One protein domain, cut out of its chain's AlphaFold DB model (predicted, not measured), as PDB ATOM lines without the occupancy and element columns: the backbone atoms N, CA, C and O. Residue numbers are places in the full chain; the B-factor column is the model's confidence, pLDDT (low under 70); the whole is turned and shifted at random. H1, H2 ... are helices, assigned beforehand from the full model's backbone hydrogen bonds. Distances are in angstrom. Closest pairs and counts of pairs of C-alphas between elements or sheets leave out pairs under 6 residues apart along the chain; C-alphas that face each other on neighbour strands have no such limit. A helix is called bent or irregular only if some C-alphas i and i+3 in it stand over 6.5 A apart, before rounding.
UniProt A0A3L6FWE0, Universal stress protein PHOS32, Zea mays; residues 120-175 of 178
ATOM      1  N   ARG A 120      37.624   4.710 -40.853       77.25
ATOM      2  CA  ARG A 120      37.429   5.524 -42.063       77.25
ATOM      3  C   ARG A 120      36.043   6.168 -42.128       77.25
ATOM      4  O   ARG A 120      35.950   7.320 -42.541       77.25
ATOM      5  N   GLU A 121      35.000   5.456 -41.711       80.19
ATOM      6  CA  GLU A 121      33.629   5.976 -41.660       80.19
ATOM      7  C   GLU A 121      33.493   7.043 -40.569       80.19
ATOM      8  O   GLU A 121      32.882   8.081 -40.809       80.19
ATOM      9  N   GLU A 122      34.143   6.864 -39.414       82.62
ATOM     10  CA  GLU A 122      34.173   7.883 -38.352       82.62
ATOM     11  C   GLU A 122      34.909   9.157 -38.792       82.62
ATOM     12  O   GLU A 122      34.423  10.266 -38.565       82.62
ATOM     13  N   LEU A 123      36.047   9.027 -39.483       84.81
ATOM     14  CA  LEU A 123      36.777  10.169 -40.050       84.81
ATOM     15  C   LEU A 123      35.990  10.892 -41.149       84.81
ATOM     16  O   LEU A 123      36.088  12.113 -41.285       84.81
ATOM     17  N   GLN A 124      35.241  10.156 -41.967       85.88
ATOM     18  CA  GLN A 124      34.393  10.744 -42.999       85.88
ATOM     19  C   GLN A 124      33.200  11.473 -42.383       85.88
ATOM     20  O   GLN A 124      32.973  12.634 -42.725       85.88
ATOM     21  N   LYS A 125      32.523  10.849 -41.417       88.06
ATOM     22  CA  LYS A 125      31.428  11.459 -40.661       88.06
ATOM     23  C   LYS A 125      31.878  12.724 -39.935       88.06
ATOM     24  O   LYS A 125      31.240  13.759 -40.069       88.06
ATOM     25  N   LYS A 126      33.027  12.682 -39.250       89.56
ATOM     26  CA  LYS A 126      33.590  13.862 -38.581       89.56
ATOM     27  C   LYS A 126      33.844  15.001 -39.567       89.56
ATOM     28  O   LYS A 126      33.600  16.155 -39.234       89.56
ATOM     29  N   ARG A 127      34.341  14.716 -40.774       87.06
ATOM     30  CA  ARG A 127      34.509  15.761 -41.798       87.06
ATOM     31  C   ARG A 127      33.167  16.346 -42.219       87.06
ATOM     32  O   ARG A 127      33.063  17.563 -42.270       87.06
ATOM     33  N   GLU A 128      32.165  15.512 -42.473       87.12
ATOM     34  CA  GLU A 128      30.826  15.971 -42.859       87.12
ATOM     35  C   GLU A 128      30.176  16.838 -41.767       87.12
ATOM     36  O   GLU A 128      29.739  17.944 -42.060       87.12
ATOM     37  N   GLU A 129      30.266  16.435 -40.497       89.25
ATOM     38  CA  GLU A 129      29.799  17.242 -39.359       89.25
ATOM     39  C   GLU A 129      30.503  18.607 -39.267       89.25
ATOM     40  O   GLU A 129      29.869  19.616 -38.964       89.25
ATOM     41  N   ASN A 130      31.809  18.671 -39.555       91.44
ATOM     42  CA  ASN A 130      32.535  19.945 -39.589       91.44
ATOM     43  C   ASN A 130      32.081  20.839 -40.752       91.44
ATOM     44  O   ASN A 130      32.010  22.057 -40.584       91.44
ATOM     45  N   TYR A 131      31.764  20.257 -41.913       90.25
ATOM     46  CA  TYR A 131      31.214  21.013 -43.040       90.25
ATOM     47  C   TYR A 131      29.840  21.589 -42.708       90.25
ATOM     48  O   TYR A 131      29.620  22.775 -42.958       90.25
ATOM     49  N   ASP A 132      28.960  20.792 -42.107       88.88
ATOM     50  CA  ASP A 132      27.626  21.232 -41.692       88.88
ATOM     51  C   ASP A 132      27.707  22.319 -40.616       88.88
ATOM     52  O   ASP A 132      27.025  23.340 -40.708       88.88
ATOM     53  N   ALA A 133      28.594  22.160 -39.629       92.44
ATOM     54  CA  ALA A 133      28.828  23.181 -38.612       92.44
ATOM     55  C   ALA A 133      29.318  24.498 -39.239       92.44
ATOM     56  O   ALA A 133      28.765  25.563 -38.959       92.44
ATOM     57  N   PHE A 134      30.304  24.426 -40.140       92.94
ATOM     58  CA  PHE A 134      30.831  25.598 -40.836       92.94
ATOM     59  C   PHE A 134      29.760  26.294 -41.686       92.94
ATOM     60  O   PHE A 134      29.616  27.519 -41.629       92.94
ATOM     61  N   THR A 135      28.982  25.529 -42.455       93.88
ATOM     62  CA  THR A 135      27.921  26.097 -43.297       93.88
ATOM     63  C   THR A 135      26.755  26.627 -42.480       93.88
ATOM     64  O   THR A 135      26.226  27.675 -42.841       93.88
ATOM     65  N   SER A 136      26.400  26.005 -41.354       92.38
ATOM     66  CA  SER A 136      25.380  26.528 -40.439       92.38
ATOM     67  C   SER A 136      25.782  27.888 -39.873       92.38
ATOM     68  O   SER A 136      24.986  28.823 -39.928       92.38
ATOM     69  N   THR A 137      27.012  28.031 -39.369       95.50
ATOM     70  CA  THR A 137      27.493  29.318 -38.839       95.50
ATOM     71  C   THR A 137      27.507  30.387 -39.928       95.50
ATOM     72  O   THR A 137      26.962  31.471 -39.737       95.50
ATOM     73  N   LYS A 138      28.042  30.070 -41.113       95.19
ATOM     74  CA  LYS A 138      28.073  31.020 -42.234       95.19
ATOM     75  C   LYS A 138      26.685  31.398 -42.742       95.19
ATOM     76  O   LYS A 138      26.446  32.566 -43.034       95.19
ATOM     77  N   ALA A 139      25.759  30.445 -42.825       94.31
ATOM     78  CA  ALA A 139      24.375  30.724 -43.189       94.31
ATOM     79  C   ALA A 139      23.714  31.666 -42.173       94.31
ATOM     80  O   ALA A 139      22.968  32.562 -42.559       94.31
ATOM     81  N   GLN A 140      24.021  31.498 -40.887       94.31
ATOM     82  CA  GLN A 140      23.494  32.347 -39.826       94.31
ATOM     83  C   GLN A 140      24.035  33.781 -39.914       94.31
ATOM     84  O   GLN A 140      23.249  34.723 -39.818       94.31
ATOM     85  N   ASP A 141      25.333  33.948 -40.185       95.31
ATOM     86  CA  ASP A 141      25.959  35.262 -40.402       95.31
ATOM     87  C   ASP A 141      25.307  36.010 -41.580       95.31
ATOM     88  O   ASP A 141      25.003  37.199 -41.485       95.31
ATOM     89  N   LEU A 142      25.034  35.302 -42.681       94.06
ATOM     90  CA  LEU A 142      24.361  35.865 -43.859       94.06
ATOM     91  C   LEU A 142      22.879  36.174 -43.608       94.06
ATOM     92  O   LEU A 142      22.324  37.091 -44.213       94.06
ATOM     93  N   ALA A 143      22.231  35.423 -42.719       93.94
ATOM     94  CA  ALA A 143      20.830  35.612 -42.370       93.94
ATOM     95  C   ALA A 143      20.590  36.848 -41.490       93.94
ATOM     96  O   ALA A 143      19.528  37.458 -41.598       93.94
ATOM     97  N   GLN A 144      21.544  37.243 -40.638       95.44
ATOM     98  CA  GLN A 144      21.373  38.374 -39.712       95.44
ATOM     99  C   GLN A 144      20.850  39.668 -40.366       95.44
ATOM    100  O   GLN A 144      19.843  40.197 -39.884       95.44
ATOM    101  N   PRO A 145      21.440  40.180 -41.466       94.94
ATOM    102  CA  PRO A 145      20.925  41.385 -42.117       94.94
ATOM    103  C   PRO A 145      19.511  41.198 -42.687       94.94
ATOM    104  O   PRO A 145      18.701  42.123 -42.624       94.94
ATOM    105  N   LEU A 146      19.186  40.006 -43.195       94.88
ATOM    106  CA  LEU A 146      17.862  39.696 -43.748       94.88
ATOM    107  C   LEU A 146      16.790  39.639 -42.650       94.88
ATOM    108  O   LEU A 146      15.690  40.158 -42.839       94.88
ATOM    109  N   ILE A 147      17.131  39.083 -41.480       94.56
ATOM    110  CA  ILE A 147      16.266  39.053 -40.291       94.56
ATOM    111  C   ILE A 147      16.001  40.477 -39.788       94.56
ATOM    112  O   ILE A 147      14.849  40.823 -39.526       94.56
ATOM    113  N   HIS A 148      17.037  41.317 -39.681       95.25
ATOM    114  CA  HIS A 148      16.890  42.708 -39.231       95.25
ATOM    115  C   HIS A 148      16.020  43.543 -40.174       95.25
ATOM    116  O   HIS A 148      15.238  44.373 -39.715       95.25
ATOM    117  N   ALA A 149      16.117  43.294 -41.479       95.88
ATOM    118  CA  ALA A 149      15.268  43.927 -42.481       95.88
ATOM    119  C   ALA A 149      13.851  43.316 -42.569       95.88
ATOM    120  O   ALA A 149      13.047  43.782 -43.371       95.88
ATOM    121  N   GLN A 150      13.542  42.281 -41.772       94.44
ATOM    122  CA  GLN A 150      12.298  41.497 -41.825       94.44
ATOM    123  C   GLN A 150      11.964  40.965 -43.229       94.44
ATOM    124  O   GLN A 150      10.798  40.827 -43.599       94.44
ATOM    125  N   ILE A 151      12.988  40.641 -44.017       93.31
ATOM    126  CA  ILE A 151      12.815  40.070 -45.351       93.31
ATOM    127  C   ILE A 151      12.720  38.547 -45.200       93.31
ATOM    128  O   ILE A 151      13.656  37.944 -44.680       93.31
ATOM    129  N   PRO A 152      11.636  37.890 -45.646       92.44
ATOM    130  CA  PRO A 152      11.549  36.432 -45.628       92.44
ATOM    131  C   PRO A 152      12.607  35.802 -46.543       92.44
ATOM    132  O   PRO A 152      12.722  36.178 -47.709       92.44
ATOM    133  N   PHE A 153      13.360  34.818 -46.044       92.69
ATOM    134  CA  PHE A 153      14.437  34.170 -46.799       92.69
ATOM    135  C   PHE A 153      14.495  32.656 -46.554       92.69
ATOM    136  O   PHE A 153      13.976  32.140 -45.564       92.69
ATOM    137  N   LYS A 154      15.165  31.942 -47.466       91.06
ATOM    138  CA  LYS A 154      15.467  30.511 -47.358       91.06
ATOM    139  C   LYS A 154      16.860  30.250 -47.925       91.06
ATOM    140  O   LYS A 154      17.104  30.531 -49.093       91.06
ATOM    141  N   ILE A 155      17.765  29.732 -47.098       91.19
ATOM    142  CA  ILE A 155      19.144  29.435 -47.505       91.19
ATOM    143  C   ILE A 155      19.218  27.973 -47.937       91.19
ATOM    144  O   ILE A 155      18.886  27.075 -47.163       91.19
ATOM    145  N   HIS A 156      19.654  27.743 -49.172       88.25
ATOM    146  CA  HIS A 156      19.922  26.418 -49.719       88.25
ATOM    147  C   HIS A 156      21.439  26.232 -49.854       88.25
ATOM    148  O   HIS A 156      22.082  26.904 -50.653       88.25
ATOM    149  N   VAL A 157      22.016  25.336 -49.046       87.62
ATOM    150  CA  VAL A 157      23.436  24.962 -49.139       87.62
ATOM    151  C   VAL A 157      23.563  23.821 -50.141       87.62
ATOM    152  O   VAL A 157      22.959  22.761 -49.981       87.62
ATOM    153  N   VAL A 158      24.329  24.065 -51.193       85.00
ATOM    154  CA  VAL A 158      24.517  23.162 -52.328       85.00
ATOM    155  C   VAL A 158      25.934  22.581 -52.242       85.00
ATOM    156  O   VAL A 158      26.844  23.271 -51.797       85.00
ATOM    157  N   LYS A 159      26.147  21.307 -52.593       84.31
ATOM    158  CA  LYS A 159      27.505  20.712 -52.667       84.31
ATOM    159  C   LYS A 159      28.105  20.993 -54.058       84.31
ATOM    160  O   LYS A 159      27.346  21.153 -55.003       84.31
ATOM    161  N   ASP A 160      29.434  20.990 -54.222       78.56
ATOM    162  CA  ASP A 160      30.120  21.384 -55.482       78.56
ATOM    163  C   ASP A 160      29.565  20.720 -56.754       78.56
ATOM    164  O   ASP A 160      29.436  21.361 -57.794       78.56
ATOM    165  N   HIS A 161      29.162  19.449 -56.660       74.19
ATOM    166  CA  HIS A 161      28.553  18.713 -57.772       74.19
ATOM    167  C   HIS A 161      27.211  19.292 -58.261       74.19
ATOM    168  O   HIS A 161      26.822  19.071 -59.402       74.19
ATOM    169  N   GLU A 162      26.518  20.052 -57.419       67.62
ATOM    170  CA  GLU A 162      25.203  20.633 -57.673       67.62
ATOM    171  C   GLU A 162      25.269  22.149 -57.958       67.62
ATOM    172  O   GLU A 162      24.251  22.735 -58.329       67.62
ATOM    173  N   MET A 163      26.435  22.805 -57.829       75.50
ATOM    174  CA  MET A 163      26.572  24.276 -57.891       75.50
ATOM    175  C   MET A 163      26.174  24.911 -59.231       75.50
ATOM    176  O   MET A 163      25.883  26.101 -59.266       75.50
ATOM    177  N   LYS A 164      26.126  24.144 -60.329       73.56
ATOM    178  CA  LYS A 164      25.660  24.644 -61.637       73.56
ATOM    179  C   LYS A 164      24.185  24.340 -61.918       73.56
ATOM    180  O   LYS A 164      23.567  25.020 -62.718       73.56
ATOM    181  N   GLU A 165      23.639  23.282 -61.324       76.50
ATOM    182  CA  GLU A 165      22.306  22.780 -61.692       76.50
ATOM    183  C   GLU A 165      21.270  23.293 -60.700       76.50
ATOM    184  O   GLU A 165      20.224  23.804 -61.086       76.50
ATOM    185  N   ARG A 166      21.585  23.244 -59.403       78.19
ATOM    186  CA  ARG A 166      20.633  23.612 -58.355       78.19
ATOM    187  C   ARG A 166      20.392  25.117 -58.252       78.19
ATOM    188  O   ARG A 166      19.224  25.499 -58.232       78.19
ATOM    189  N   PRO A 167      21.432  25.976 -58.217       78.62
ATOM    190  CA  PRO A 167      21.222  27.419 -58.130       78.62
ATOM    191  C   PRO A 167      20.500  27.981 -59.358       78.62
ATOM    192  O   PRO A 167      19.626  28.828 -59.209       78.62
ATOM    193  N   CYS A 168      20.799  27.468 -60.556       71.31
ATOM    194  CA  CYS A 168      20.124  27.879 -61.789       71.31
ATOM    195  C   CYS A 168      18.638  27.485 -61.792       71.31
ATOM    196  O   CYS A 168      17.793  28.324 -62.087       71.31
ATOM    197  N   LEU A 169      18.293  26.266 -61.359       77.25
ATOM    198  CA  LEU A 169      16.890  25.847 -61.220       77.25
ATOM    199  C   LEU A 169      16.123  26.684 -60.184       77.25
ATOM    200  O   LEU A 169      14.931  26.954 -60.341       77.25
ATOM    201  N   GLU A 170      16.782  27.099 -59.102       78.19
ATOM    202  CA  GLU A 170      16.150  27.972 -58.110       78.19
ATOM    203  C   GLU A 170      15.994  29.411 -58.603       78.19
ATOM    204  O   GLU A 170      14.973  30.028 -58.295       78.19
ATOM    205  N   ALA A 171      16.931  29.917 -59.410       79.81
ATOM    206  CA  ALA A 171      16.806  31.208 -60.083       79.81
ATOM    207  C   ALA A 171      15.620  31.224 -61.063       79.81
ATOM    208  O   ALA A 171      14.807  32.147 -61.012       79.81
ATOM    209  N   GLU A 172      15.453  30.166 -61.865       76.50
ATOM    210  CA  GLU A 172      14.293  29.988 -62.751       76.50
ATOM    211  C   GLU A 172      12.975  29.945 -61.965       76.50
ATOM    212  O   GLU A 172      12.016  30.636 -62.315       76.50
ATOM    213  N   ARG A 173      12.925  29.199 -60.849       76.69
ATOM    214  CA  ARG A 173      11.743  29.148 -59.965       76.69
ATOM    215  C   ARG A 173      11.395  30.518 -59.373       76.69
ATOM    216  O   ARG A 173      10.224  30.785 -59.111       76.69
ATOM    217  N   LEU A 174      12.398  31.360 -59.128       78.94
ATOM    218  CA  LEU A 174      12.231  32.725 -58.621       78.94
ATOM    219  C   LEU A 174      12.009  33.762 -59.739       78.94
ATOM    220  O   LEU A 174      11.770  34.927 -59.429       78.94
ATOM    221  N   GLY A 175      12.043  33.353 -61.013       78.75
ATOM    222  CA  GLY A 175      11.831  34.229 -62.169       78.75
ATOM    223  C   GLY A 175      12.979  35.206 -62.440       78.75
ATOM    224  O   GLY A 175      12.749  36.258 -63.035       78.75
TER     225      GLY A 175
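Overview. This is residues 120 to 175 of the 178 residues of the protein "Universal stress protein PHOS32" of Zea mays (UniProt A0A3L6FWE0). One long helix, H1, makes the longest axis; past its far end a long link, residues 149 to 165, folds back and leads into a short helix, H2, residues 166 to 173, near the end of the printed part, in a loose, open Z. The printed part has 56 residues with two named helices, H1 then H2, and no named strand: all helix. It is loose, with a radius of gyration of the C-alphas of 14.5 A, and spans 42 by 28 by 10 A.

Along the chain. Find C-alpha 120 at (37.429, 5.524, -42.063); from there H1, residues 120 to 148, runs 42.6 A to C-alpha 148 at (16.890, 42.708, -39.231). H2, residues 166 to 173, ends at C-alpha 173 at (11.743, 29.148, -59.965).

Arrangement. Look near residue 142 for a kink of 31 degrees in H1, which is only just irregular: C-alphas 142 and 145 are 6.7 A apart. H1 and H2 are apart, with no C-alpha of one within 8 A of the other. In H2 every O i to N i+4 pair is within hydrogen-bond range; in H1, 23 of 25.

Size, cuts and confidence. The C-alphas farthest apart, of Arg 120 and Ala 149, are 44.3 A apart. Residues 149 to 165 form the long link. Residues 120 to 131, 144 to 150 and 159 to 165 stand free. The printed part has no cut; residue 162 is under pLDDT 70.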